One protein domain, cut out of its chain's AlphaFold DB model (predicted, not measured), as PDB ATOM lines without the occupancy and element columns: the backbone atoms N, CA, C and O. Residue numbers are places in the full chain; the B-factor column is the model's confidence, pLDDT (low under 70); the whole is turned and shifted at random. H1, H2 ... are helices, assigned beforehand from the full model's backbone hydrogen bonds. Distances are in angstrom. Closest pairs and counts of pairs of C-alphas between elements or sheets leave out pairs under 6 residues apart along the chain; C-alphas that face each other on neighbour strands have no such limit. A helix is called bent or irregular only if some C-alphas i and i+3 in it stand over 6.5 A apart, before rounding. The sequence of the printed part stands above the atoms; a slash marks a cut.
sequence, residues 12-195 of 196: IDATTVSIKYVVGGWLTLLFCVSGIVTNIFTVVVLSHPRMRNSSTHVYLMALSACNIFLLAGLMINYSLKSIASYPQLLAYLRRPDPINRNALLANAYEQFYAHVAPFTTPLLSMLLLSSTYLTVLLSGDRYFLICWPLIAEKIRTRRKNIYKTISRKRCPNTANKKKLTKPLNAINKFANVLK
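Overview. This is residues 12 to 195 of the 196 residues of the protein "Hypothetical protein" of Rotaria sp. Silwood2 (UniProt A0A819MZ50). The longest helix, H3, is bent into two arms that pack on H2, the inner partner of a long helical hairpin of H1 and H2, with H1 on the side of H2 away from H3. At the end of H3b the chain turns a sharp corner into H4, the two making a V, and residues 157 to 195, with most of H4 and the short H5, stick out as a long arm. The printed part has 184 residues with five named helices, in the order H1, H2, H3, H4, H5, and no named strand: the class is all helix. The whole is extended, with a radius of gyration of the C-alphas of 31.1 A, and flat, spanning 109 by 56 by 26 A.

Along the chain. By its hydrogen bonds H3, residues 101 to 147, was assigned as one helix, but it is bent: C-alphas 115 and 118 are 6.9 A apart. Its arms are H3a, residues 101 to 115, 22.2 A long, and H3b, residues 118 to 147, 44.3 A long, ending at C-alpha 147 (5.776, -58.048, -48.619). H2, residues 55 to 93, is 56.0 A long; it is irregular, only just, with C-alphas 84 and 87 6.7 A apart, and has a kink of 28 degrees near residue 87. H1, residues 12 to 46, is 48.7 A long and begins at C-alpha 12 (-22.896, -51.418, -1.959). H4, residues 149 to 170, is 31.8 A long. H5, residues 182 to 191, is 15.4 A long and ends at C-alpha 191 (18.891, 2.708, -82.700).

Arrangement. H3a and H3b stand at a steep tilt of 63 degrees. H3b touches H2, closest at the C-alphas of Ser 131 and Leu 63, 5.8 A apart, opposite ways at a shallow tilt of 33 degrees, only just short of steep. H3a touches H2 at residues 84 to 88 of H2 alone, closest at the C-alphas of Ala 106 and Ala 84, 5.9 A apart; they form a helical hairpin at a steep tilt of 43 degrees. H1 and H2 form another helical hairpin and touch, closest at the C-alphas of Gly 25 and Ser 79, 4.2 A apart, at a shallow tilt of 27 degrees. H1 is apart from H3a and H3b. H4 is close to H3b but not clearly touching, about perpendicular at 73 degrees, with the closest C-alphas, those of Leu 145 and Ala 152, 6.4 A apart. H5 is apart from H4. Every O i to N i+4 pair is within hydrogen-bond range in H3a and H4, against 29 of 31 in H1, 31 of 35 in H2, 25 of 26 in H3b and 5 of 6 in H5.

Size, cuts and confidence. The two C-alphas farthest apart, those of Ile 12 and Leu 194, are 111.2 A apart. The printed part has no cut. The link from H4 to H5, 11 residues, is long. Mean pLDDT of the printed part is 81.5; 45 residues are under 70, among them residues 87 to 93, 95 to 100 and 167 to 188.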
ATOM      1  N   ILE A  12     -23.515 -50.955  -0.707       69.62
ATOM      2  CA  ILE A  12     -22.896 -51.418  -1.959       69.62
ATOM      3  C   ILE A  12     -23.357 -50.564  -3.152       69.62
ATOM      4  O   ILE A  12     -22.568 -50.243  -4.051       69.62
ATOM      5  N   ASP A  13     -24.614 -50.117  -3.136       76.81
ATOM      6  CA  ASP A  13     -25.162 -49.246  -4.174       76.81
ATOM      7  C   ASP A  13     -24.488 -47.867  -4.166       76.81
ATOM      8  O   ASP A  13     -24.056 -47.378  -5.212       76.81
ATOM      9  N   ALA A  14     -24.290 -47.264  -2.991       72.69
ATOM     10  CA  ALA A  14     -23.669 -45.943  -2.867       72.69
ATOM     11  C   ALA A  14     -22.202 -45.918  -3.346       72.69
ATOM     12  O   ALA A  14     -21.772 -44.971  -4.022       72.69
ATOM     13  N   THR A  15     -21.427 -46.967  -3.050       79.19
ATOM     14  CA  THR A  15     -20.035 -47.092  -3.511       79.19
ATOM     15  C   THR A  15     -19.952 -47.287  -5.019       79.19
ATOM     16  O   THR A  15     -19.148 -46.636  -5.689       79.19
ATOM     17  N   THR A  16     -20.826 -48.123  -5.582       80.81
ATOM     18  CA  THR A  16     -20.856 -48.403  -7.026       80.81
ATOM     19  C   THR A  16     -21.217 -47.156  -7.825       80.81
ATOM     20  O   THR A  16     -20.613 -46.864  -8.860       80.81
ATOM     21  N   VAL A  17     -22.180 -46.387  -7.323       78.19
ATOM     22  CA  VAL A  17     -22.603 -45.112  -7.899       78.19
ATOM     23  C   VAL A  17     -21.436 -44.118  -7.893       78.19
ATOM     24  O   VAL A  17     -21.112 -43.561  -8.940       78.19
ATOM     25  N   SER A  18     -20.718 -43.979  -6.774       78.94
ATOM     26  CA  SER A  18     -19.552 -43.084  -6.672       78.94
ATOM     27  C   SER A  18     -18.430 -43.446  -7.653       78.94
ATOM     28  O   SER A  18     -17.891 -42.564  -8.325       78.94
ATOM     29  N   ILE A  19     -18.119 -44.738  -7.808       84.94
ATOM     30  CA  ILE A  19     -17.094 -45.212  -8.755       84.94
ATOM     31  C   ILE A  19     -17.480 -44.856 -10.195       84.94
ATOM     32  O   ILE A  19     -16.641 -44.356 -10.946       84.94
ATOM     33  N   LYS A  20     -18.748 -45.050 -10.579       84.50
ATOM     34  CA  LYS A  20     -19.233 -44.700 -11.924       84.50
ATOM     35  C   LYS A  20     -19.044 -43.216 -12.243       84.50
ATOM     36  O   LYS A  20     -18.702 -42.902 -13.378       84.50
ATOM     37  N   TYR A  21     -19.211 -42.317 -11.273       83.00
ATOM     38  CA  TYR A  21     -19.003 -40.879 -11.485       83.00
ATOM     39  C   TYR A  21     -17.531 -40.486 -11.560       83.00
ATOM     40  O   TYR A  21     -17.143 -39.698 -12.421       83.00
ATOM     41  N   VAL A  22     -16.693 -41.046 -10.689       86.94
ATOM     42  CA  VAL A  22     -15.256 -40.744 -10.694       86.94
ATOM     43  C   VAL A  22     -14.608 -41.262 -11.978       86.94
ATOM     44  O   VAL A  22     -13.913 -40.516 -12.670       86.94
ATOM     45  N   VAL A  23     -14.878 -42.520 -12.330       89.38
ATOM     46  CA  VAL A  23     -14.311 -43.159 -13.523       89.38
ATOM     47  C   VAL A  23     -14.964 -42.607 -14.790       89.38
ATOM     48  O   VAL A  23     -14.271 -42.161 -15.699       89.38
ATOM     49  N   GLY A  24     -16.297 -42.585 -14.846       83.75
ATOM     50  CA  GLY A  24     -17.043 -42.150 -16.027       83.75
ATOM     51  C   GLY A  24     -16.916 -40.654 -16.316       83.75
ATOM     52  O   GLY A  24     -16.873 -40.269 -17.483       83.75
ATOM     53  N   GLY A  25     -16.809 -39.821 -15.281       88.25
ATOM     54  CA  GLY A  25     -16.674 -38.374 -15.402       88.25
ATOM     55  C   GLY A  25     -15.224 -37.943 -15.573       88.25
ATOM     56  O   GLY A  25     -14.784 -37.649 -16.686       88.25
ATOM     57  N   TRP A  26     -14.489 -37.899 -14.462       90.38
ATOM     58  CA  TRP A  26     -13.172 -37.264 -14.380       90.38
ATOM     59  C   TRP A  26     -12.090 -38.005 -15.155       90.38
ATOM     60  O   TRP A  26     -11.356 -37.392 -15.928       90.38
ATOM     61  N   LEU A  27     -11.999 -39.323 -14.977       94.06
ATOM     62  CA  LEU A  27     -10.960 -40.115 -15.626       94.06
ATOM     63  C   LEU A  27     -11.160 -40.119 -17.149       94.06
ATOM     64  O   LEU A  27     -10.233 -39.784 -17.887       94.06
ATOM     65  N   THR A  28     -12.387 -40.358 -17.623       93.31
ATOM     66  CA  THR A  28     -12.736 -40.233 -19.049       93.31
ATOM     67  C   THR A  28     -12.426 -38.844 -19.609       93.31
ATOM     68  O   THR A  28     -11.903 -38.746 -20.719       93.31
ATOM     69  N   LEU A  29     -12.698 -37.768 -18.858       94.31
ATOM     70  CA  LEU A  29     -12.431 -36.397 -19.306       94.31
ATOM     71  C   LEU A  29     -10.932 -36.176 -19.541       94.31
ATOM     72  O   LEU A  29     -10.546 -35.655 -20.587       94.31
ATOM     73  N   LEU A  30     -10.085 -36.620 -18.607       95.88
ATOM     74  CA  LEU A  30      -8.628 -36.524 -18.731       95.88
ATOM     75  C   LEU A  30      -8.110 -37.290 -19.956       95.88
ATOM     76  O   LEU A  30      -7.299 -36.758 -20.722       95.88
ATOM     77  N   PHE A  31      -8.610 -38.507 -20.189       96.81
ATOM     78  CA  PHE A  31      -8.270 -39.293 -21.379       96.81
ATOM     79  C   PHE A  31      -8.751 -38.637 -22.681       96.81
ATOM     80  O   PHE A  31      -8.014 -38.617 -23.667       96.81
ATOM     81  N   CYS A  32      -9.948 -38.045 -22.696       96.81
ATOM     82  CA  CYS A  32     -10.460 -37.357 -23.881       96.81
ATOM     83  C   CYS A  32      -9.638 -36.107 -24.207       96.81
ATOM     84  O   CYS A  32      -9.234 -35.930 -25.354       96.81
ATOM     85  N   VAL A  33      -9.337 -35.263 -23.215       97.00
ATOM     86  CA  VAL A  33      -8.556 -34.031 -23.416       97.00
ATOM     87  C   VAL A  33      -7.139 -34.355 -23.886       97.00
ATOM     88  O   VAL A  33      -6.694 -33.824 -24.904       97.00
ATOM     89  N   SER A  34      -6.443 -35.267 -23.201       97.75
ATOM     90  CA  SER A  34      -5.097 -35.700 -23.606       97.75
ATOM     91  C   SER A  34      -5.087 -36.326 -25.004       97.75
ATOM     92  O   SER A  34      -4.215 -36.014 -25.823       97.75
ATOM     93  N   GLY A  35      -6.088 -37.149 -25.323       97.94
ATOM     94  CA  GLY A  35      -6.247 -37.745 -26.644       97.94
ATOM     95  C   GLY A  35      -6.501 -36.705 -27.738       97.94
ATOM     96  O   GLY A  35      -5.880 -36.780 -28.799       97.94
ATOM     97  N   ILE A  36      -7.347 -35.700 -27.496       98.31
ATOM     98  CA  ILE A  36      -7.609 -34.613 -28.454       98.31
ATOM     99  C   ILE A  36      -6.324 -33.825 -28.719       98.31
ATOM    100  O   ILE A  36      -5.952 -33.651 -29.878       98.31
ATOM    101  N   VAL A  37      -5.600 -33.418 -27.671       98.31
ATOM    102  CA  VAL A  37      -4.330 -32.680 -27.801       98.31
ATOM    103  C   VAL A  37      -3.309 -33.479 -28.617       98.31
ATOM    104  O   VAL A  37      -2.706 -32.948 -29.551       98.31
ATOM    105  N   THR A  38      -3.165 -34.773 -28.328       97.94
ATOM    106  CA  THR A  38      -2.225 -35.660 -29.034       97.94
ATOM    107  C   THR A  38      -2.590 -35.827 -30.511       97.94
ATOM    108  O   THR A  38      -1.720 -35.781 -31.387       97.94
ATOM    109  N   ASN A  39      -3.878 -35.983 -30.827       98.06
ATOM    110  CA  ASN A  39      -4.326 -36.098 -32.213       98.06
ATOM    111  C   ASN A  39      -4.191 -34.769 -32.975       98.06
ATOM    112  O   ASN A  39      -3.779 -34.789 -34.133       98.06
ATOM    113  N   ILE A  40      -4.441 -33.618 -32.340       98.00
ATOM    114  CA  ILE A  40      -4.192 -32.298 -32.948       98.00
ATOM    115  C   ILE A  40      -2.708 -32.145 -33.284       98.00
ATOM    116  O   ILE A  40      -2.369 -31.789 -34.412       98.00
ATOM    117  N   PHE A  41      -1.816 -32.471 -32.345       97.19
ATOM    118  CA  PHE A  41      -0.375 -32.434 -32.590       97.19
ATOM    119  C   PHE A  41       0.020 -33.347 -33.760       97.19
ATOM    120  O   PHE A  41       0.782 -32.943 -34.636       97.19
ATOM    121  N   THR A  42      -0.576 -34.539 -33.840       95.88
ATOM    122  CA  THR A  42      -0.372 -35.478 -34.953       95.88
ATOM    123  C   THR A  42      -0.798 -34.875 -36.294       95.88
ATOM    124  O   THR A  42      -0.035 -34.940 -37.260       95.88
ATOM    125  N   VAL A  43      -1.965 -34.227 -36.367       96.19
ATOM    126  CA  VAL A  43      -2.419 -33.523 -37.580       96.19
ATOM    127  C   VAL A  43      -1.441 -32.416 -37.964       96.19
ATOM    128  O   VAL A  43      -1.077 -32.314 -39.136       96.19
ATOM    129  N   VAL A  44      -0.984 -31.605 -37.006       95.38
ATOM    130  CA  VAL A  44      -0.047 -30.496 -37.254       95.38
ATOM    131  C   VAL A  44       1.282 -31.016 -37.804       95.38
ATOM    132  O   VAL A  44       1.740 -30.543 -38.846       95.38
ATOM    133  N   VAL A  45       1.865 -32.032 -37.165       94.75
ATOM    134  CA  VAL A  45       3.127 -32.650 -37.595       94.75
ATOM    135  C   VAL A  45       2.992 -33.257 -38.995       94.75
ATOM    136  O   VAL A  45       3.837 -33.026 -39.861       94.75
ATOM    137  N   LEU A  46       1.903 -33.985 -39.261       92.81
ATOM    138  CA  LEU A  46       1.666 -34.631 -40.555       92.81
ATOM    139  C   LEU A  46       1.255 -33.656 -41.665       92.81
ATOM    140  O   LEU A  46       1.373 -33.984 -42.848       92.81
ATOM    141  N   SER A  47       0.799 -32.453 -41.316       91.06
ATOM    142  CA  SER A  47       0.438 -31.414 -42.286       91.06
ATOM    143  C   SER A  47       1.652 -30.787 -42.967       91.06
ATOM    144  O   SER A  47       1.491 -30.098 -43.980       91.06
ATOM    145  N   HIS A  48       2.870 -31.042 -42.474       91.44
ATOM    146  CA  HIS A  48       4.074 -30.454 -43.043       91.44
ATOM    147  C   HIS A  48       4.271 -30.882 -44.522       91.44
ATOM    148  O   HIS A  48       4.383 -32.078 -44.820       91.44
ATOM    149  N   PRO A  49       4.340 -29.933 -45.486       77.88
ATOM    150  CA  PRO A  49       4.338 -30.220 -46.928       77.88
ATOM    151  C   PRO A  49       5.445 -31.160 -47.419       77.88
ATOM    152  O   PRO A  49       5.279 -31.809 -48.451       77.88
ATOM    153  N   ARG A  50       6.548 -31.298 -46.676       78.25
ATOM    154  CA  ARG A  50       7.642 -32.213 -47.019       78.25
ATOM    155  C   ARG A  50       7.244 -33.698 -46.935       78.25
ATOM    156  O   ARG A  50       7.881 -34.518 -47.591       78.25
ATOM    157  N   MET A  51       6.186 -34.045 -46.192       70.44
ATOM    158  CA  MET A  51       5.775 -35.436 -45.926       70.44
ATOM    159  C   MET A  51       4.453 -35.856 -46.599       70.44
ATOM    160  O   MET A  51       4.116 -37.037 -46.605       70.44
ATOM    161  N   ARG A  52       3.720 -34.944 -47.256       68.50
ATOM    162  CA  ARG A  52       2.379 -35.220 -47.832       68.50
ATOM    163  C   ARG A  52       2.341 -36.198 -49.016       68.50
ATOM    164  O   ARG A  52       1.259 -36.580 -49.448       68.50
ATOM    165  N   ASN A  53       3.486 -36.610 -49.555       68.50
ATOM    166  CA  ASN A  53       3.534 -37.426 -50.773       68.50
ATOM    167  C   ASN A  53       3.335 -38.937 -50.543       68.50
ATOM    168  O   ASN A  53       3.211 -39.670 -51.525       68.50
ATOM    169  N   SER A  54       3.318 -39.416 -49.292       81.56
ATOM    170  CA  SER A  54       3.045 -40.830 -48.991       81.56
ATOM    171  C   SER A  54       1.565 -41.058 -48.687       81.56
ATOM    172  O   SER A  54       0.979 -40.307 -47.906       81.56
ATOM    173  N   SER A  55       0.977 -42.123 -49.245       83.38
ATOM    174  CA  SER A  55      -0.393 -42.569 -48.938       83.38
ATOM    175  C   SER A  55      -0.589 -42.796 -47.441       83.38
ATOM    176  O   SER A  55      -1.596 -42.378 -46.874       83.38
ATOM    177  N   THR A  56       0.418 -43.358 -46.777       88.56
ATOM    178  CA  THR A  56       0.401 -43.667 -45.345       88.56
ATOM    179  C   THR A  56       0.180 -42.423 -44.475       88.56
ATOM    180  O   THR A  56      -0.573 -42.476 -43.507       88.56
ATOM    181  N   HIS A  57       0.781 -41.278 -44.827       91.00
ATOM    182  CA  HIS A  57       0.604 -40.036 -44.060       91.00
ATOM    183  C   HIS A  57      -0.814 -39.466 -44.197       91.00
ATOM    184  O   HIS A  57      -1.319 -38.868 -43.250       91.00
ATOM    185  N   VAL A  58      -1.480 -39.692 -45.335       91.44
ATOM    186  CA  VAL A  58      -2.880 -39.288 -45.543       91.44
ATOM    187  C   VAL A  58      -3.818 -40.121 -44.669       91.44
ATOM    188  O   VAL A  58      -4.681 -39.550 -44.004       91.44
ATOM    189  N   TYR A  59      -3.617 -41.443 -44.599       94.06
ATOM    190  CA  TYR A  59      -4.403 -42.312 -43.715       94.06
ATOM    191  C   TYR A  59      -4.217 -41.954 -42.240       94.06
ATOM    192  O   TYR A  59      -5.199 -41.860 -41.511       94.06
ATOM    193  N   LEU A  60      -2.979 -41.690 -41.809       94.31
ATOM    194  CA  LEU A  60      -2.690 -41.268 -40.435       94.31
ATOM    195  C   LEU A  60      -3.350 -39.927 -40.088       94.31
ATOM    196  O   LEU A  60      -3.915 -39.785 -39.008       94.31
ATOM    197  N   MET A  61      -3.332 -38.963 -41.013       95.25
ATOM    198  CA  MET A  61      -4.009 -37.680 -40.823       95.25
ATOM    199  C   MET A  61      -5.530 -37.860 -40.713       95.25
ATOM    200  O   MET A  61      -6.135 -37.342 -39.776       95.25
ATOM    201  N   ALA A  62      -6.140 -38.645 -41.606       95.25
ATOM    202  CA  ALA A  62      -7.571 -38.949 -41.556       95.25
ATOM    203  C   ALA A  62      -7.966 -39.679 -40.260       95.25
ATOM    204  O   ALA A  62      -8.971 -39.332 -39.643       95.25
ATOM    205  N   LEU A  63      -7.147 -40.635 -39.812       96.19
ATOM    206  CA  LEU A  63      -7.346 -41.360 -38.558       96.19
ATOM    207  C   LEU A  63      -7.295 -40.413 -37.354       96.19
ATOM    208  O   LEU A  63      -8.192 -40.442 -36.515       96.19
ATOM    209  N   SER A  64      -6.296 -39.526 -37.297       97.50
ATOM    210  CA  SER A  64      -6.183 -38.541 -36.214       97.50
ATOM    211  C   SER A  64      -7.354 -37.553 -36.193       97.50
ATOM    212  O   SER A  64      -7.887 -37.269 -35.124       97.50
ATOM    213  N   ALA A  65      -7.827 -37.099 -37.358       96.75
ATOM    214  CA  ALA A  65      -9.018 -36.260 -37.453       96.75
ATOM    215  C   ALA A  65     -10.272 -37.002 -36.958       96.75
ATOM    216  O   ALA A  65     -11.017 -36.466 -36.141       96.75
ATOM    217  N   CYS A  66     -10.473 -38.252 -37.389       97.31
ATOM    218  CA  CYS A  66     -11.587 -39.093 -36.944       97.31
ATOM    219  C   CYS A  66     -11.571 -39.298 -35.419       97.31
ATOM    220  O   CYS A  66     -12.597 -39.136 -34.758       97.31
ATOM    221  N   ASN A  67     -10.392 -39.548 -34.842       97.75
ATOM    222  CA  ASN A  67     -10.222 -39.699 -33.399       97.75
ATOM    223  C   ASN A  67     -10.537 -38.411 -32.620       97.75
ATOM    224  O   ASN A  67     -11.104 -38.506 -31.537       97.75
ATOM    225  N   ILE A  68     -10.235 -37.217 -33.149       98.00
ATOM    226  CA  ILE A  68     -10.635 -35.947 -32.509       98.00
ATOM    227  C   ILE A  68     -12.159 -35.863 -32.401       98.00
ATOM    228  O   ILE A  68     -12.676 -35.583 -31.321       98.00
ATOM    229  N   PHE A  69     -12.883 -36.145 -33.490       96.88
ATOM    230  CA  PHE A  69     -14.350 -36.124 -33.483       96.88
ATOM    231  C   PHE A  69     -14.939 -37.185 -32.551       96.88
ATOM    232  O   PHE A  69     -15.876 -36.898 -31.806       96.88
ATOM    233  N   LEU A  70     -14.365 -38.388 -32.551       97.06
ATOM    234  CA  LEU A  70     -14.780 -39.472 -31.669       97.06
ATOM    235  C   LEU A  70     -14.589 -39.092 -30.196       97.06
ATOM    236  O   LEU A  70     -15.532 -39.195 -29.416       97.06
ATOM    237  N   LEU A  71     -13.406 -38.601 -29.815       97.19
ATOM    238  CA  LEU A  71     -13.108 -38.196 -28.438       97.19
ATOM    239  C   LEU A  71     -13.949 -36.994 -27.993       97.19
ATOM    240  O   LEU A  71     -14.420 -36.971 -26.859       97.19
ATOM    241  N   ALA A  72     -14.200 -36.028 -28.879       95.56
ATOM    242  CA  ALA A  72     -15.099 -34.912 -28.592       95.56
ATOM    243  C   ALA A  72     -16.535 -35.399 -28.333       95.56
ATOM    244  O   ALA A  72     -17.169 -34.985 -27.363       95.56
ATOM    245  N   GLY A  73     -17.035 -36.331 -29.151       93.94
ATOM    246  CA  GLY A  73     -18.343 -36.940 -28.935       93.94
ATOM    247  C   GLY A  73     -18.404 -37.776 -27.650       93.94
ATOM    248  O   GLY A  73     -19.397 -37.694 -26.927       93.94
ATOM    249  N   LEU A  74     -17.352 -38.530 -27.312       93.44
ATOM    250  CA  LEU A  74     -17.276 -39.271 -26.045       93.44
ATOM    251  C   LEU A  74     -17.286 -38.331 -24.834       93.44
ATOM    252  O   LEU A  74     -18.008 -38.584 -23.871       93.44
ATOM    253  N   MET A  75     -16.551 -37.220 -24.903       94.00
ATOM    254  CA  MET A  75     -16.524 -36.202 -23.852       94.00
ATOM    255  C   MET A  75     -17.922 -35.622 -23.589       94.00
ATOM    256  O   MET A  75     -18.323 -35.487 -22.432       94.00
ATOM    257  N   ILE A  76     -18.688 -35.331 -24.646       90.25
ATOM    258  CA  ILE A  76     -20.056 -34.805 -24.522       90.25
ATOM    259  C   ILE A  76     -21.011 -35.866 -23.955       90.25
ATOM    260  O   ILE A  76     -21.766 -35.578 -23.032       90.25
ATOM    261  N   ASN A  77     -20.979 -37.099 -24.471       89.38
ATOM    262  CA  ASN A  77     -21.976 -38.110 -24.093       89.38
ATOM    263  C   ASN A  77     -21.707 -38.771 -22.733       89.38
ATOM    264  O   ASN A  77     -22.656 -39.116 -22.031       89.38
ATOM    265  N   TYR A  78     -20.439 -38.939 -22.349       89.56
ATOM    266  CA  TYR A  78     -20.062 -39.644 -21.121       89.56
ATOM    267  C   TYR A  78     -19.591 -38.688 -20.023       89.56
ATOM    268  O   TYR A  78     -20.204 -38.646 -18.954       89.56
ATOM    269  N   SER A  79     -18.551 -37.886 -20.274       88.38
ATOM    270  CA  SER A  79     -17.938 -37.056 -19.228       88.38
ATOM    271  C   SER A  79     -18.854 -35.932 -18.751       88.38
ATOM    272  O   SER A  79     -19.080 -35.808 -17.547       88.38
ATOM    273  N   LEU A  80     -19.423 -35.139 -19.668       85.06
ATOM    274  CA  LEU A  80     -20.320 -34.038 -19.295       85.06
ATOM    275  C   LEU A  80     -21.596 -34.547 -18.632       85.06
ATOM    276  O   LEU A  80     -22.008 -33.991 -17.619       85.06
ATOM    277  N   LYS A  81     -22.169 -35.644 -19.140       86.56
ATOM    278  CA  LYS A  81     -23.336 -36.282 -18.524       86.56
ATOM    279  C   LYS A  81     -23.039 -36.728 -17.091       86.56
ATOM    280  O   LYS A  81     -23.795 -36.417 -16.180       86.56
ATOM    281  N   SER A  82     -21.912 -37.404 -16.878       85.81
ATOM    282  CA  SER A  82     -21.500 -37.862 -15.549       85.81
ATOM    283  C   SER A  82     -21.300 -36.692 -14.572       85.81
ATOM    284  O   SER A  82     -21.782 -36.746 -13.441       85.81
ATOM    285  N   ILE A  83     -20.666 -35.602 -15.018       83.94
ATOM    286  CA  ILE A  83     -20.436 -34.404 -14.196       83.94
ATOM    287  C   ILE A  83     -21.746 -33.650 -13.918       83.94
ATOM    288  O   ILE A  83     -21.962 -33.213 -12.790       83.94
ATOM    289  N   ALA A  84     -22.638 -33.522 -14.904       81.88
ATOM    290  CA  ALA A  84     -23.917 -32.822 -14.761       81.88
ATOM    291  C   ALA A  84     -24.892 -33.547 -13.819       81.88
ATOM    292  O   ALA A  84     -25.631 -32.897 -13.080       81.88
ATOM    293  N   SER A  85     -24.863 -34.883 -13.786       79.31
ATOM    294  CA  SER A  85     -25.698 -35.682 -12.878       79.31
ATOM    295  C   SER A  85     -25.130 -35.791 -11.451       79.31
ATOM    296  O   SER A  85     -25.856 -36.147 -10.523       79.31
ATOM    297  N   TYR A  86     -23.851 -35.462 -11.233       76.19
ATOM    298  CA  TYR A  86     -23.212 -35.479  -9.909       76.19
ATOM    299  C   TYR A  86     -23.873 -34.548  -8.862       76.19
ATOM    300  O   TYR A  86     -24.154 -35.014  -7.754       76.19
ATOM    301  N   PRO A  87     -24.188 -33.264  -9.153       69.88
ATOM    302  CA  PRO A  87     -24.841 -32.376  -8.187       69.88
ATOM    303  C   PRO A  87     -26.263 -32.814  -7.811       69.88
ATOM    304  O   PRO A  87     -26.667 -32.596  -6.672       69.88
ATOM    305  N   GLN A  88     -27.009 -33.460  -8.716       68.75
ATOM    306  CA  GLN A  88     -28.320 -34.037  -8.391       68.75
ATOM    307  C   GLN A  88     -28.196 -35.178  -7.376       68.75
ATOM    308  O   GLN A  88     -28.974 -35.234  -6.426       68.75
ATOM    309  N   LEU A  89     -27.186 -36.043  -7.517       67.12
ATOM    310  CA  LEU A  89     -26.917 -37.094  -6.535       67.12
ATOM    311  C   LEU A  89     -26.519 -36.506  -5.173       67.12
ATOM    312  O   LEU A  89     -27.005 -36.948  -4.135       67.12
ATOM    313  N   LEU A  90     -25.664 -35.483  -5.164       69.69
ATOM    314  CA  LEU A  90     -25.289 -34.783  -3.933       69.69
ATOM    315  C   LEU A  90     -26.482 -34.101  -3.260       69.69
ATOM    316  O   LEU A  90     -26.555 -34.126  -2.037       69.69
ATOM    317  N   ALA A  91     -27.413 -33.534  -4.029       65.88
ATOM    318  CA  ALA A  91     -28.655 -32.951  -3.517       65.88
ATOM    319  C   ALA A  91     -29.680 -34.006  -3.064       65.88
ATOM    320  O   ALA A  91     -30.526 -33.724  -2.226       65.88
ATOM    321  N   TYR A  92     -29.608 -35.230  -3.590       65.00
ATOM    322  CA  TYR A  92     -30.381 -36.358  -3.069       65.00
ATOM    323  C   TYR A  92     -29.820 -36.851  -1.724       65.00
ATOM    324  O   TYR A  92     -30.574 -37.201  -0.820       65.00
ATOM    325  N   LEU A  93     -28.491 -36.843  -1.567       68.31
ATOM    326  CA  LEU A  93     -27.805 -37.286  -0.345       68.31
ATOM    327  C   LEU A  93     -27.741 -36.210   0.752       68.31
ATOM    328  O   LEU A  93     -27.663 -36.534   1.937       68.31
ATOM    329  N   ARG A  94     -27.762 -34.926   0.384       70.69
ATOM    330  CA  ARG A  94     -27.701 -33.771   1.289       70.69
ATOM    331  C   ARG A  94     -29.066 -33.085   1.266       70.69
ATOM    332  O   ARG A  94     -29.478 -32.688   0.190       70.69
ATOM    333  N   ARG A  95     -29.741 -32.995   2.425       60.53
ATOM    334  CA  ARG A  95     -31.105 -32.445   2.657       60.53
ATOM    335  C   ARG A  95     -31.658 -31.519   1.546       60.53
ATOM    336  O   ARG A  95     -30.948 -30.620   1.104       60.53
ATOM    337  N   PRO A  96     -32.949 -31.654   1.180       59.03
ATOM    338  CA  PRO A  96     -33.536 -30.927   0.063       59.03
ATOM    339  C   PRO A  96     -33.722 -29.448   0.412       59.03
ATOM    340  O   PRO A  96     -34.698 -29.073   1.058       59.03
ATOM    341  N   ASP A  97     -32.806 -28.600  -0.045       63.47
ATOM    342  CA  ASP A  97     -33.045 -27.160  -0.089       63.47
ATOM    343  C   ASP A  97     -33.836 -26.818  -1.371       63.47
ATOM    344  O   ASP A  97     -33.407 -27.173  -2.475       63.47
ATOM    345  N   PRO A  98     -34.986 -26.127  -1.268       60.00
ATOM    346  CA  PRO A  98     -35.941 -25.958  -2.371       60.00
ATOM    347  C   PRO A  98     -35.515 -24.959  -3.461       60.00
ATOM    348  O   PRO A  98     -36.212 -24.815  -4.463       60.00
ATOM    349  N   ILE A  99     -34.387 -24.258  -3.311       65.69
ATOM    350  CA  ILE A  99     -33.955 -23.201  -4.242       65.69
ATOM    351  C   ILE A  99     -32.502 -23.457  -4.637       65.69
ATOM    352  O   ILE A  99     -31.579 -22.767  -4.211       65.69
ATOM    353  N   ASN A 100     -32.281 -24.492  -5.447       66.38
ATOM    354  CA  ASN A 100     -30.937 -24.868  -5.869       66.38
ATOM    355  C   ASN A 100     -30.744 -24.547  -7.354       66.38
ATOM    356  O   ASN A 100     -31.234 -25.261  -8.229       66.38
ATOM    357  N   ARG A 101     -30.004 -23.469  -7.654       70.44
ATOM    358  CA  ARG A 101     -29.642 -23.052  -9.029       70.44
ATOM    359  C   ARG A 101     -29.025 -24.196  -9.852       70.44
ATOM    360  O   ARG A 101     -29.188 -24.247 -11.067       70.44
ATOM    361  N   ASN A 102     -28.387 -25.146  -9.173       73.19
ATOM    362  CA  ASN A 102     -27.780 -26.337  -9.765       73.19
ATOM    363  C   ASN A 102     -28.813 -27.292 -10.391       73.19
ATOM    364  O   ASN A 102     -28.510 -27.953 -11.380       73.19
ATOM    365  N   ALA A 103     -30.041 -27.340  -9.861       73.06
ATOM    366  CA  ALA A 103     -31.111 -28.167 -10.415       73.06
ATOM    367  C   ALA A 103     -31.612 -27.626 -11.764       73.06
ATOM    368  O   ALA A 103     -31.919 -28.404 -12.663       73.06
ATOM    369  N   LEU A 104     -31.636 -26.299 -11.938       79.00
ATOM    370  CA  LEU A 104     -32.052 -25.671 -13.194       79.00
ATOM    371  C   LEU A 104     -31.051 -25.957 -14.322       79.00
ATOM    372  O   LEU A 104     -31.462 -26.311 -15.424       79.00
ATOM    373  N   LEU A 105     -29.747 -25.872 -14.035       77.25
ATOM    374  CA  LEU A 105     -28.693 -26.219 -14.996       77.25
ATOM    375  C   LEU A 105     -28.734 -27.701 -15.388       77.25
ATOM    376  O   LEU A 105     -28.614 -28.018 -16.570       77.25
ATOM    377  N   ALA A 106     -28.952 -28.599 -14.423       77.38
ATOM    378  CA  ALA A 106     -29.090 -30.027 -14.699       77.38
ATOM    379  C   ALA A 106     -30.313 -30.320 -15.586       77.38
ATOM    380  O   ALA A 106     -30.199 -31.049 -16.567       77.38
ATOM    381  N   ASN A 107     -31.458 -29.685 -15.315       83.00
ATOM    382  CA  ASN A 107     -32.666 -29.846 -16.127       83.00
ATOM    383  C   ASN A 107     -32.495 -29.296 -17.553       83.00
ATOM    384  O   ASN A 107     -32.928 -29.936 -18.511       83.00
ATOM    385  N   ALA A 108     -31.842 -28.141 -17.708       85.31
ATOM    386  CA  ALA A 108     -31.537 -27.578 -19.024       85.31
ATOM    387  C   ALA A 108     -30.603 -28.499 -19.831       85.31
ATOM    388  O   ALA A 108     -30.813 -28.705 -21.027       85.31
ATOM    389  N   TYR A 109     -29.602 -29.093 -19.172       84.31
ATOM    390  CA  TYR A 109     -28.702 -30.056 -19.800       84.31
ATOM    391  C   TYR A 109     -29.422 -31.343 -20.218       84.31
ATOM    392  O   TYR A 109     -29.228 -31.795 -21.341       84.31
ATOM    393  N   GLU A 110     -30.276 -31.912 -19.364       85.00
ATOM    394  CA  GLU A 110     -31.052 -33.119 -19.690       85.00
ATOM    395  C   GLU A 110     -31.985 -32.894 -20.889       85.00
ATOM    396  O   GLU A 110     -32.054 -33.738 -21.780       85.00
ATOM    397  N   GLN A 111     -32.641 -31.730 -20.983       89.62
ATOM    398  CA  GLN A 111     -33.459 -31.379 -22.152       89.62
ATOM    399  C   GLN A 111     -32.627 -31.280 -23.435       89.62
ATOM    400  O   GLN A 111     -33.011 -31.827 -24.470       89.62
ATOM    401  N   PHE A 112     -31.471 -30.615 -23.371       89.00
ATOM    402  CA  PHE A 112     -30.553 -30.530 -24.505       89.00
ATOM    403  C   PHE A 112     -30.041 -31.916 -24.915       89.00
ATOM    404  O   PHE A 112     -30.072 -32.278 -26.093       89.00
ATOM    405  N   TYR A 113     -29.621 -32.723 -23.940       87.62
ATOM    406  CA  TYR A 113     -29.113 -34.068 -24.167       87.62
ATOM    407  C   TYR A 113     -30.180 -34.976 -24.779       87.62
ATOM    408  O   TYR A 113     -29.881 -35.686 -25.732       87.62
ATOM    409  N   ALA A 114     -31.427 -34.919 -24.310       90.19
ATOM    410  CA  ALA A 114     -32.527 -35.700 -24.874       90.19
ATOM    411  C   ALA A 114     -32.741 -35.418 -26.371       90.19
ATOM    412  O   ALA A 114     -33.049 -36.334 -27.131       90.19
ATOM    413  N   HIS A 115     -32.527 -34.174 -26.810       92.06
ATOM    414  CA  HIS A 115     -32.648 -33.805 -28.220       92.06
ATOM    415  C   HIS A 115     -31.434 -34.233 -29.059       92.06
ATOM    416  O   HIS A 115     -31.574 -34.617 -30.219       92.06
ATOM    417  N   VAL A 116     -30.234 -34.192 -28.476       89.06
ATOM    418  CA  VAL A 116     -28.965 -34.436 -29.181       89.06
ATOM    419  C   VAL A 116     -28.558 -35.918 -29.192       89.06
ATOM    420  O   VAL A 116     -28.005 -36.400 -30.182       89.06
ATOM    421  N   ALA A 117     -28.878 -36.664 -28.133       88.56
ATOM    422  CA  ALA A 117     -28.550 -38.077 -27.943       88.56
ATOM    423  C   ALA A 117     -28.911 -39.013 -29.115       88.56
ATOM    424  O   ALA A 117     -28.059 -39.838 -29.474       88.56
ATOM    425  N   PRO A 118     -30.108 -38.930 -29.739       93.00
ATOM    426  CA  PRO A 118     -30.451 -39.821 -30.850       93.00
ATOM    427  C   PRO A 118     -29.576 -39.596 -32.090       93.00
ATOM    428  O   PRO A 118     -29.447 -40.496 -32.913       93.00
ATOM    429  N   PHE A 119     -28.942 -38.427 -32.218       92.50
ATOM    430  CA  PHE A 119     -28.035 -38.121 -33.323       92.50
ATOM    431  C   PHE A 119     -26.578 -38.444 -32.987       92.50
ATOM    432  O   PHE A 119     -25.844 -38.957 -33.831       92.50
ATOM    433  N   THR A 120     -26.140 -38.180 -31.754       90.19
ATOM    434  CA  THR A 120     -24.742 -38.401 -31.360       90.19
ATOM    435  C   THR A 120     -24.378 -39.872 -31.252       90.19
ATOM    436  O   THR A 120     -23.262 -40.242 -31.608       90.19
ATOM    437  N   THR A 121     -25.297 -40.723 -30.796       90.38
ATOM    438  CA  THR A 121     -25.049 -42.166 -30.654       90.38
ATOM    439  C   THR A 121     -24.737 -42.873 -31.981       90.38
ATOM    440  O   THR A 121     -23.675 -43.496 -32.060       90.38
ATOM    441  N   PRO A 122     -25.546 -42.764 -33.056       95.50
ATOM    442  CA  PRO A 122     -25.195 -43.370 -34.339       95.50
ATOM    443  C   PRO A 122     -23.961 -42.715 -34.966       95.50
ATOM    444  O   PRO A 122     -23.146 -43.415 -35.566       95.50
ATOM    445  N   LEU A 123     -23.775 -41.401 -34.791       94.50
ATOM    446  CA  LEU A 123     -22.584 -40.699 -35.275       94.50
ATOM    447  C   LEU A 123     -21.306 -41.267 -34.642       94.50
ATOM    448  O   LEU A 123     -20.336 -41.536 -35.348       94.50
ATOM    449  N   LEU A 124     -21.311 -41.501 -33.328       95.69
ATOM    450  CA  LEU A 124     -20.189 -42.117 -32.618       95.69
ATOM    451  C   LEU A 124     -19.905 -43.535 -33.115       95.69
ATOM    452  O   LEU A 124     -18.743 -43.868 -33.341       95.69
ATOM    453  N   SER A 125     -20.938 -44.346 -33.349       95.88
ATOM    454  CA  SER A 125     -20.779 -45.688 -33.922       95.88
ATOM    455  C   SER A 125     -20.164 -45.646 -35.323       95.88
ATOM    456  O   SER A 125     -19.256 -46.421 -35.619       95.88
ATOM    457  N   MET A 126     -20.593 -44.705 -36.171       97.31
ATOM    458  CA  MET A 126     -20.019 -44.500 -37.506       97.31
ATOM    459  C   MET A 126     -18.557 -44.047 -37.441       97.31
ATOM    460  O   MET A 126     -17.724 -44.554 -38.191       97.31
ATOM    461  N   LEU A 127     -18.221 -43.124 -36.536       96.19
ATOM    462  CA  LEU A 127     -16.847 -42.654 -36.335       96.19
ATOM    463  C   LEU A 127     -15.939 -43.769 -35.805       96.19
ATOM    464  O   LEU A 127     -14.821 -43.931 -36.291       96.19
ATOM    465  N   LEU A 128     -16.421 -44.576 -34.858       96.81
ATOM    466  CA  LEU A 128     -15.680 -45.718 -34.321       96.81
ATOM    467  C   LEU A 128     -15.405 -46.758 -35.411       96.81
ATOM    468  O   LEU A 128     -14.270 -47.214 -35.576       96.81
ATOM    469  N   LEU A 129     -16.427 -47.085 -36.202       97.38
ATOM    470  CA  LEU A 129     -16.300 -47.991 -37.335       97.38
ATOM    471  C   LEU A 129     -15.323 -47.435 -38.383       97.38
ATOM    472  O   LEU A 129     -14.432 -48.149 -38.841       97.38
ATOM    473  N   SER A 130     -15.423 -46.144 -38.707       97.00
ATOM    474  CA  SER A 130     -14.511 -45.455 -39.626       97.00
ATOM    475  C   SER A 130     -13.058 -45.496 -39.142       97.00
ATOM    476  O   SER A 130     -12.171 -45.860 -39.913       97.00
ATOM    477  N   SER A 131     -12.807 -45.202 -37.863       97.25
ATOM    478  CA  SER A 131     -11.471 -45.282 -37.254       97.25
ATOM    479  C   SER A 131     -10.903 -46.708 -37.317       97.25
ATOM    480  O   SER A 131      -9.738 -46.918 -37.670       97.25
ATOM    481  N   THR A 132     -11.756 -47.712 -37.095       97.19
ATOM    482  CA  THR A 132     -11.381 -49.131 -37.181       97.19
ATOM    483  C   THR A 132     -10.996 -49.514 -38.612       97.19
ATOM    484  O   THR A 132      -9.913 -50.055 -38.835       97.19
ATOM    485  N   TYR A 133     -11.814 -49.161 -39.607       97.69
ATOM    486  CA  TYR A 133     -11.503 -49.413 -41.016       97.69
ATOM    487  C   TYR A 133     -10.243 -48.683 -41.482       97.69
ATOM    488  O   TYR A 133      -9.425 -49.278 -42.179       97.69
ATOM    489  N   LEU A 134     -10.041 -47.426 -41.082       96.31
ATOM    490  CA  LEU A 134      -8.815 -46.685 -41.391       96.31
ATOM    491  C   LEU A 134      -7.577 -47.361 -40.792       96.31
ATOM    492  O   LEU A 134      -6.536 -47.416 -41.445       96.31
ATOM    493  N   THR A 135      -7.694 -47.925 -39.590       96.81
ATOM    494  CA  THR A 135      -6.613 -48.681 -38.943       96.81
ATOM    495  C   THR A 135      -6.306 -49.976 -39.697       96.81
ATOM    496  O   THR A 135      -5.140 -50.279 -39.954       96.81
ATOM    497  N   VAL A 136      -7.333 -50.717 -40.123       97.31
ATOM    498  CA  VAL A 136      -7.173 -51.920 -40.958       97.31
ATOM    499  C   VAL A 136      -6.533 -51.571 -42.305       97.31
ATOM    500  O   VAL A 136      -5.589 -52.237 -42.725       97.31
ATOM    501  N   LEU A 137      -6.983 -50.495 -42.957       94.88
ATOM    502  CA  LEU A 137      -6.416 -50.010 -44.218       94.88
ATOM    503  C   LEU A 137      -4.951 -49.598 -44.068       94.88
ATOM    504  O   LEU A 137      -4.137 -49.935 -44.924       94.88
ATOM    505  N   LEU A 138      -4.596 -48.915 -42.978       95.19
ATOM    506  CA  LEU A 138      -3.216 -48.538 -42.677       95.19
ATOM    507  C   LEU A 138      -2.323 -49.771 -42.490       95.19
ATOM    508  O   LEU A 138      -1.208 -49.812 -43.014       95.19
ATOM    509  N   SER A 139      -2.806 -50.774 -41.757       95.62
ATOM    510  CA  SER A 139      -2.100 -52.045 -41.570       95.62
ATOM    511  C   SER A 139      -1.935 -52.791 -42.892       95.62
ATOM    512  O   SER A 139      -0.844 -53.281 -43.181       95.62
ATOM    513  N   GLY A 140      -2.972 -52.805 -43.733       94.75
ATOM    514  CA  GLY A 140      -2.918 -53.359 -45.084       94.75
ATOM    515  C   GLY A 140      -1.888 -52.651 -45.966       94.75
ATOM    516  O   GLY A 140      -1.036 -53.315 -46.548       94.75
ATOM    517  N   ASP A 141      -1.903 -51.313 -46.015       91.44
ATOM    518  CA  ASP A 141      -0.933 -50.497 -46.770       91.44
ATOM    519  C   ASP A 141       0.507 -50.843 -46.360       91.44
ATOM    520  O   ASP A 141       1.359 -51.103 -47.210       91.44
ATOM    521  N   ARG A 142       0.772 -50.952 -45.051       90.81
ATOM    522  CA  ARG A 142       2.089 -51.353 -44.532       90.81
ATOM    523  C   ARG A 142       2.451 -52.795 -44.881       90.81
ATOM    524  O   ARG A 142       3.584 -53.037 -45.286       90.81
ATOM    525  N   TYR A 143       1.514 -53.731 -44.762       94.06
ATOM    526  CA  TYR A 143       1.735 -55.135 -45.109       94.06
ATOM    527  C   TYR A 143       2.103 -55.296 -46.591       94.06
ATOM    528  O   TYR A 143       3.107 -55.928 -46.915       94.06
ATOM    529  N   PHE A 144       1.369 -54.639 -47.495       90.75
ATOM    530  CA  PHE A 144       1.674 -54.656 -48.927       90.75
ATOM    531  C   PHE A 144       3.045 -54.049 -49.247       90.75
ATOM    532  O   PHE A 144       3.770 -54.593 -50.079       90.75
ATOM    533  N   LEU A 145       3.428 -52.951 -48.584       87.38
ATOM    534  CA  LEU A 145       4.744 -52.331 -48.772       87.38
ATOM    535  C   LEU A 145       5.897 -53.235 -48.321       87.38
ATOM    536  O   LEU A 145       6.943 -53.239 -48.968       87.38
ATOM    537  N   ILE A 146       5.708 -53.991 -47.236       92.31
ATOM    538  CA  ILE A 146       6.728 -54.897 -46.693       92.31
ATOM    539  C   ILE A 146       6.850 -56.147 -47.560       92.31
ATOM    540  O   ILE A 146       7.956 -56.531 -47.934       92.31
ATOM    541  N   CYS A 147       5.731 -56.784 -47.901       94.06
ATOM    542  CA  CYS A 147       5.776 -58.048 -48.619       94.06
ATOM    543  C   CYS A 147       6.158 -57.854 -50.098       94.06
ATOM    544  O   CYS A 147       6.772 -58.741 -50.684       94.06
ATOM    545  N   TRP A 148       5.727 -56.757 -50.741       92.44
ATOM    546  CA  TRP A 148       5.796 -56.585 -52.202       92.44
ATOM    547  C   TRP A 148       6.519 -55.277 -52.614       92.44
ATOM    548  O   TRP A 148       5.966 -54.454 -53.359       92.44
ATOM    549  N   PRO A 149       7.787 -55.070 -52.202       89.25
ATOM    550  CA  PRO A 149       8.502 -53.805 -52.413       89.25
ATOM    551  C   PRO A 149       8.738 -53.475 -53.899       89.25
ATOM    552  O   PRO A 149       8.613 -52.319 -54.310       89.25
ATOM    553  N   LEU A 150       8.997 -54.488 -54.736       87.12
ATOM    554  CA  LEU A 150       9.272 -54.319 -56.174       87.12
ATOM    555  C   LEU A 150       8.063 -53.761 -56.944       87.12
ATOM    556  O   LEU A 150       8.195 -52.959 -57.873       87.12
ATOM    557  N   ILE A 151       6.855 -54.160 -56.545       82.31
ATOM    558  CA  ILE A 151       5.615 -53.701 -57.179       82.31
ATOM    559  C   ILE A 151       5.280 -52.281 -56.718       82.31
ATOM    560  O   ILE A 151       4.860 -51.454 -57.536       82.31
ATOM    561  N   ALA A 152       5.550 -51.955 -55.451       75.38
ATOM    562  CA  ALA A 152       5.410 -50.599 -54.934       75.38
ATOM    563  C   ALA A 152       6.302 -49.601 -55.696       75.38
ATOM    564  O   ALA A 152       5.849 -48.511 -56.063       75.38
ATOM    565  N   GLU A 153       7.539 -49.985 -56.023       78.75
ATOM    566  CA  GLU A 153       8.449 -49.148 -56.806       78.75
ATOM    567  C   GLU A 153       7.944 -48.930 -58.241       78.75
ATOM    568  O   GLU A 153       7.931 -47.795 -58.741       78.75
ATOM    569  N   LYS A 154       7.402 -49.973 -58.883       80.50
ATOM    570  CA  LYS A 154       6.794 -49.874 -60.221       80.50
ATOM    571  C   LYS A 154       5.594 -48.919 -60.237       80.50
ATOM    572  O   LYS A 154       5.491 -48.065 -61.124       80.50
ATOM    573  N   ILE A 155       4.717 -48.988 -59.231       77.50
ATOM    574  CA  ILE A 155       3.554 -48.092 -59.087       77.50
ATOM    575  C   ILE A 155       4.001 -46.647 -58.831       77.50
ATOM    576  O   ILE A 155       3.484 -45.712 -59.456       77.50
ATOM    577  N   ARG A 156       4.992 -46.445 -57.954       68.88
ATOM    578  CA  ARG A 156       5.537 -45.117 -57.636       68.88
ATOM    579  C   ARG A 156       6.162 -44.457 -58.864       68.88
ATOM    580  O   ARG A 156       5.930 -43.270 -59.113       68.88
ATOM    581  N   THR A 157       6.895 -45.227 -59.663       72.62
ATOM    582  CA  THR A 157       7.521 -44.754 -60.907       72.62
ATOM    583  C   THR A 157       6.463 -44.386 -61.949       72.62
ATOM    584  O   THR A 157       6.549 -43.327 -62.578       72.62
ATOM    585  N   ARG A 158       5.384 -45.177 -62.058       70.88
ATOM    586  CA  ARG A 158       4.250 -44.898 -62.955       70.88
ATOM    587  C   ARG A 158       3.526 -43.598 -62.591       70.88
ATOM    588  O   ARG A 158       3.279 -42.780 -63.476       70.88
ATOM    589  N   ARG A 159       3.255 -43.352 -61.302       67.62
ATOM    590  CA  ARG A 159       2.645 -42.088 -60.841       67.62
ATOM    591  C   ARG A 159       3.544 -40.885 -61.133       67.62
ATOM    592  O   ARG A 159       3.055 -39.905 -61.689       67.62
ATOM    593  N   LYS A 160       4.852 -40.961 -60.843       70.50
ATOM    594  CA  LYS A 160       5.809 -39.882 -61.173       70.50
ATOM    595  C   LYS A 160       5.803 -39.544 -62.668       70.50
ATOM    596  O   LYS A 160       5.788 -38.366 -63.021       70.50
ATOM    597  N   ASN A 161       5.764 -40.554 -63.536       70.62
ATOM    598  CA  ASN A 161       5.723 -40.348 -64.985       70.62
ATOM    599  C   ASN A 161       4.409 -39.700 -65.449       70.62
ATOM    600  O   ASN A 161       4.445 -38.799 -66.284       70.62
ATOM    601  N   ILE A 162       3.263 -40.078 -64.873       74.00
ATOM    602  CA  ILE A 162       1.968 -39.443 -65.173       74.00
ATOM    603  C   ILE A 162       1.976 -37.968 -64.756       74.00
ATOM    604  O   ILE A 162       1.645 -37.107 -65.571       74.00
ATOM    605  N   TYR A 163       2.426 -37.653 -63.536       71.75
ATOM    606  CA  TYR A 163       2.538 -36.263 -63.079       71.75
ATOM    607  C   TYR A 163       3.472 -35.436 -63.970       71.75
ATOM    608  O   TYR A 163       3.121 -34.311 -64.316       71.75
ATOM    609  N   LYS A 164       4.603 -36.000 -64.416       71.56
ATOM    610  CA  LYS A 164       5.539 -35.339 -65.345       71.56
ATOM    611  C   LYS A 164       4.915 -35.073 -66.721       71.56
ATOM    612  O   LYS A 164       5.194 -34.048 -67.340       71.56
ATOM    613  N   THR A 165       4.063 -35.972 -67.205       72.94
ATOM    614  CA  THR A 165       3.340 -35.796 -68.474       72.94
ATOM    615  C   THR A 165       2.235 -34.745 -68.348       72.94
ATOM    616  O   THR A 165       2.094 -33.900 -69.231       72.94
ATOM    617  N   ILE A 166       1.496 -34.730 -67.234       74.00
ATOM    618  CA  ILE A 166       0.461 -33.720 -66.956       74.00
ATOM    619  C   ILE A 166       1.090 -32.336 -66.747       74.00
ATOM    620  O   ILE A 166       0.601 -31.355 -67.306       74.00
ATOM    621  N   SER A 167       2.199 -32.236 -66.010       64.44
ATOM    622  CA  SER A 167       2.899 -30.964 -65.795       64.44
ATOM    623  C   SER A 167       3.519 -30.419 -67.085       64.44
ATOM    624  O   SER A 167       3.487 -29.212 -67.304       64.44
ATOM    625  N   ARG A 168       4.008 -31.288 -67.987       59.53
ATOM    626  CA  ARG A 168       4.442 -30.890 -69.340       59.53
ATOM    627  C   ARG A 168       3.285 -30.380 -70.201       59.53
ATOM    628  O   ARG A 168       3.469 -29.405 -70.917       59.53
ATOM    629  N   LYS A 169       2.097 -30.987 -70.109       59.28
ATOM    630  CA  LYS A 169       0.899 -30.522 -70.832       59.28
ATOM    631  C   LYS A 169       0.318 -29.217 -70.279       59.28
ATOM    632  O   LYS A 169      -0.312 -28.488 -71.032       59.28
ATOM    633  N   ARG A 170       0.536 -28.903 -68.994       56.16
ATOM    634  CA  ARG A 170       0.045 -27.670 -68.345       56.16
ATOM    635  C   ARG A 170       0.963 -26.451 -68.550       56.16
ATOM    636  O   ARG A 170       0.566 -25.343 -68.219       56.16
ATOM    637  N   CYS A 171       2.148 -26.631 -69.138       51.16
ATOM    638  CA  CYS A 171       2.985 -25.541 -69.653       51.16
ATOM    639  C   CYS A 171       3.172 -25.655 -71.178       51.16
ATOM    640  O   CYS A 171       4.286 -25.918 -71.640       51.16
ATOM    641  N   PRO A 172       2.128 -25.439 -71.998       51.44
ATOM    642  CA  PRO A 172       2.367 -25.023 -73.367       51.44
ATOM    643  C   PRO A 172       2.922 -23.587 -73.309       51.44
ATOM    644  O   PRO A 172       2.358 -22.738 -72.635       51.44
ATOM    645  N   ASN A 173       4.021 -23.303 -74.008       51.34
ATOM    646  CA  ASN A 173       4.589 -21.955 -74.215       51.34
ATOM    647  C   ASN A 173       5.584 -21.357 -73.198       51.34
ATOM    648  O   ASN A 173       5.545 -20.161 -72.923       51.34
ATOM    649  N   THR A 174       6.637 -22.081 -72.818       53.16
ATOM    650  CA  THR A 174       7.964 -21.421 -72.695       53.16
ATOM    651  C   THR A 174       8.819 -21.569 -73.954       53.16
ATOM    652  O   THR A 174       9.731 -20.774 -74.173       53.16
ATOM    653  N   ALA A 175       8.464 -22.488 -74.861       51.91
ATOM    654  CA  ALA A 175       9.111 -22.617 -76.168       51.91
ATOM    655  C   ALA A 175       8.846 -21.419 -77.108       51.91
ATOM    656  O   ALA A 175       9.665 -21.143 -77.979       51.91
ATOM    657  N   ASN A 176       7.769 -20.650 -76.892       47.59
ATOM    658  CA  ASN A 176       7.474 -19.461 -77.701       47.59
ATOM    659  C   ASN A 176       8.157 -18.171 -77.197       47.59
ATOM    660  O   ASN A 176       8.295 -17.214 -77.955       47.59
ATOM    661  N   LYS A 177       8.701 -18.146 -75.967       47.31
ATOM    662  CA  LYS A 177       9.489 -16.994 -75.480       47.31
ATOM    663  C   LYS A 177      10.867 -16.872 -76.142       47.31
ATOM    664  O   LYS A 177      11.416 -15.778 -76.173       47.31
ATOM    665  N   LYS A 178      11.412 -17.944 -76.738       49.38
ATOM    666  CA  LYS A 178      12.667 -17.871 -77.518       49.38
ATOM    667  C   LYS A 178      12.483 -17.348 -78.949       49.38
ATOM    668  O   LYS A 178      13.472 -16.979 -79.577       49.38
ATOM    669  N   LYS A 179      11.250 -17.288 -79.471       48.28
ATOM    670  CA  LYS A 179      10.968 -16.712 -80.799       48.28
ATOM    671  C   LYS A 179      10.656 -15.210 -80.750       48.28
ATOM    672  O   LYS A 179      10.832 -14.541 -81.760       48.28
ATOM    673  N   LEU A 180      10.307 -14.672 -79.575       49.56
ATOM    674  CA  LEU A 180      10.001 -13.249 -79.363       49.56
ATOM    675  C   LEU A 180      11.141 -12.443 -78.704       49.56
ATOM    676  O   LEU A 180      10.932 -11.322 -78.267       49.56
ATOM    677  N   THR A 181      12.360 -12.978 -78.618       51.31
ATOM    678  CA  THR A 181      13.557 -12.200 -78.222       51.31
ATOM    679  C   THR A 181      14.472 -11.867 -79.401       51.31
ATOM    680  O   THR A 181      15.358 -11.026 -79.275       51.31
ATOM    681  N   LYS A 182      14.243 -12.465 -80.579       51.34
ATOM    682  CA  LYS A 182      14.998 -12.145 -81.799       51.34
ATOM    683  C   LYS A 182      14.665 -10.780 -82.433       51.34
ATOM    684  O   LYS A 182      15.617 -10.144 -82.879       51.34
ATOM    685  N   PRO A 183      13.415 -10.269 -82.458       53.50
ATOM    686  CA  PRO A 183      13.162  -8.965 -83.077       53.50
ATOM    687  C   PRO A 183      13.578  -7.776 -82.192       53.50
ATOM    688  O   PRO A 183      13.947  -6.736 -82.728       53.50
ATOM    689  N   LEU A 184      13.614  -7.920 -80.857       54.53
ATOM    690  CA  LEU A 184      14.015  -6.818 -79.964       54.53
ATOM    691  C   LEU A 184      15.511  -6.473 -80.065       54.53
ATOM    692  O   LEU A 184      15.883  -5.302 -80.002       54.53
ATOM    693  N   ASN A 185      16.373  -7.469 -80.285       57.56
ATOM    694  CA  ASN A 185      17.812  -7.228 -80.436       57.56
ATOM    695  C   ASN A 185      18.173  -6.573 -81.783       57.56
ATOM    696  O   ASN A 185      19.201  -5.905 -81.871       57.56
ATOM    697  N   ALA A 186      17.337  -6.718 -82.817       61.72
ATOM    698  CA  ALA A 186      17.539  -6.042 -84.100       61.72
ATOM    699  C   ALA A 186      17.196  -4.542 -84.022       61.72
ATOM    700  O   ALA A 186      17.930  -3.718 -84.564       61.72
ATOM    701  N   ILE A 187      16.142  -4.180 -83.282       64.06
ATOM    702  CA  ILE A 187      15.709  -2.782 -83.110       64.06
ATOM    703  C   ILE A 187      16.739  -1.984 -82.293       64.06
ATOM    704  O   ILE A 187      17.127  -0.887 -82.694       64.06
ATOM    705  N   ASN A 188      17.286  -2.566 -81.219       61.34
ATOM    706  CA  ASN A 188      18.347  -1.918 -80.434       61.34
ATOM    707  C   ASN A 188      19.662  -1.744 -81.217       61.34
ATOM    708  O   ASN A 188      20.422  -0.815 -80.945       61.34
ATOM    709  N   LYS A 189      19.932  -2.600 -82.212       70.88
ATOM    710  CA  LYS A 189      21.111  -2.456 -83.077       70.88
ATOM    711  C   LYS A 189      20.955  -1.302 -84.075       70.88
ATOM    712  O   LYS A 189      21.931  -0.605 -84.322       70.88
ATOM    713  N   PHE A 190      19.747  -1.056 -84.589       68.81
ATOM    714  CA  PHE A 190      19.465   0.087 -85.471       68.81
ATOM    715  C   PHE A 190      19.458   1.432 -84.728       68.81
ATOM    716  O   PHE A 190      20.008   2.409 -85.234       68.81
ATOM    717  N   ALA A 191      18.927   1.480 -83.502       67.69
ATOM    718  CA  ALA A 191      18.891   2.708 -82.700       67.69
ATOM    719  C   ALA A 191      20.290   3.266 -82.357       67.69
ATOM    720  O   ALA A 191      20.456   4.475 -82.218       67.69
ATOM    721  N   ASN A 192      21.308   2.405 -82.260       66.56
ATOM    722  CA  ASN A 192      22.688   2.823 -81.992       66.56
ATOM    723  C   ASN A 192      23.450   3.311 -83.237       66.56
ATOM    724  O   ASN A 192      24.475   3.969 -83.083       66.56
ATOM    725  N   VAL A 193      22.972   3.014 -84.451       74.19
ATOM    726  CA  VAL A 193      23.582   3.517 -85.698       74.19
ATOM    727  C   VAL A 193      23.099   4.935 -86.015       74.19
ATOM    728  O   VAL A 193      23.886   5.739 -86.482       74.19
ATOM    729  N   LEU A 194      21.852   5.272 -85.675       67.06
ATOM    730  CA  LEU A 194      21.270   6.614 -85.857       67.06
ATOM    731  C   LEU A 194      21.762   7.671 -84.847       67.06
ATOM    732  O   LEU A 194      21.389   8.834 -84.953       67.06
ATOM    733  N   LYS A 195      22.558   7.273 -83.846       65.19
ATOM    734  CA  LYS A 195      23.144   8.165 -82.826       65.19
ATOM    735  C   LYS A 195      24.606   8.552 -83.102       65.19
ATOM    736  O   LYS A 195      25.222   9.181 -82.243       65.19
TER     737      LYS A 195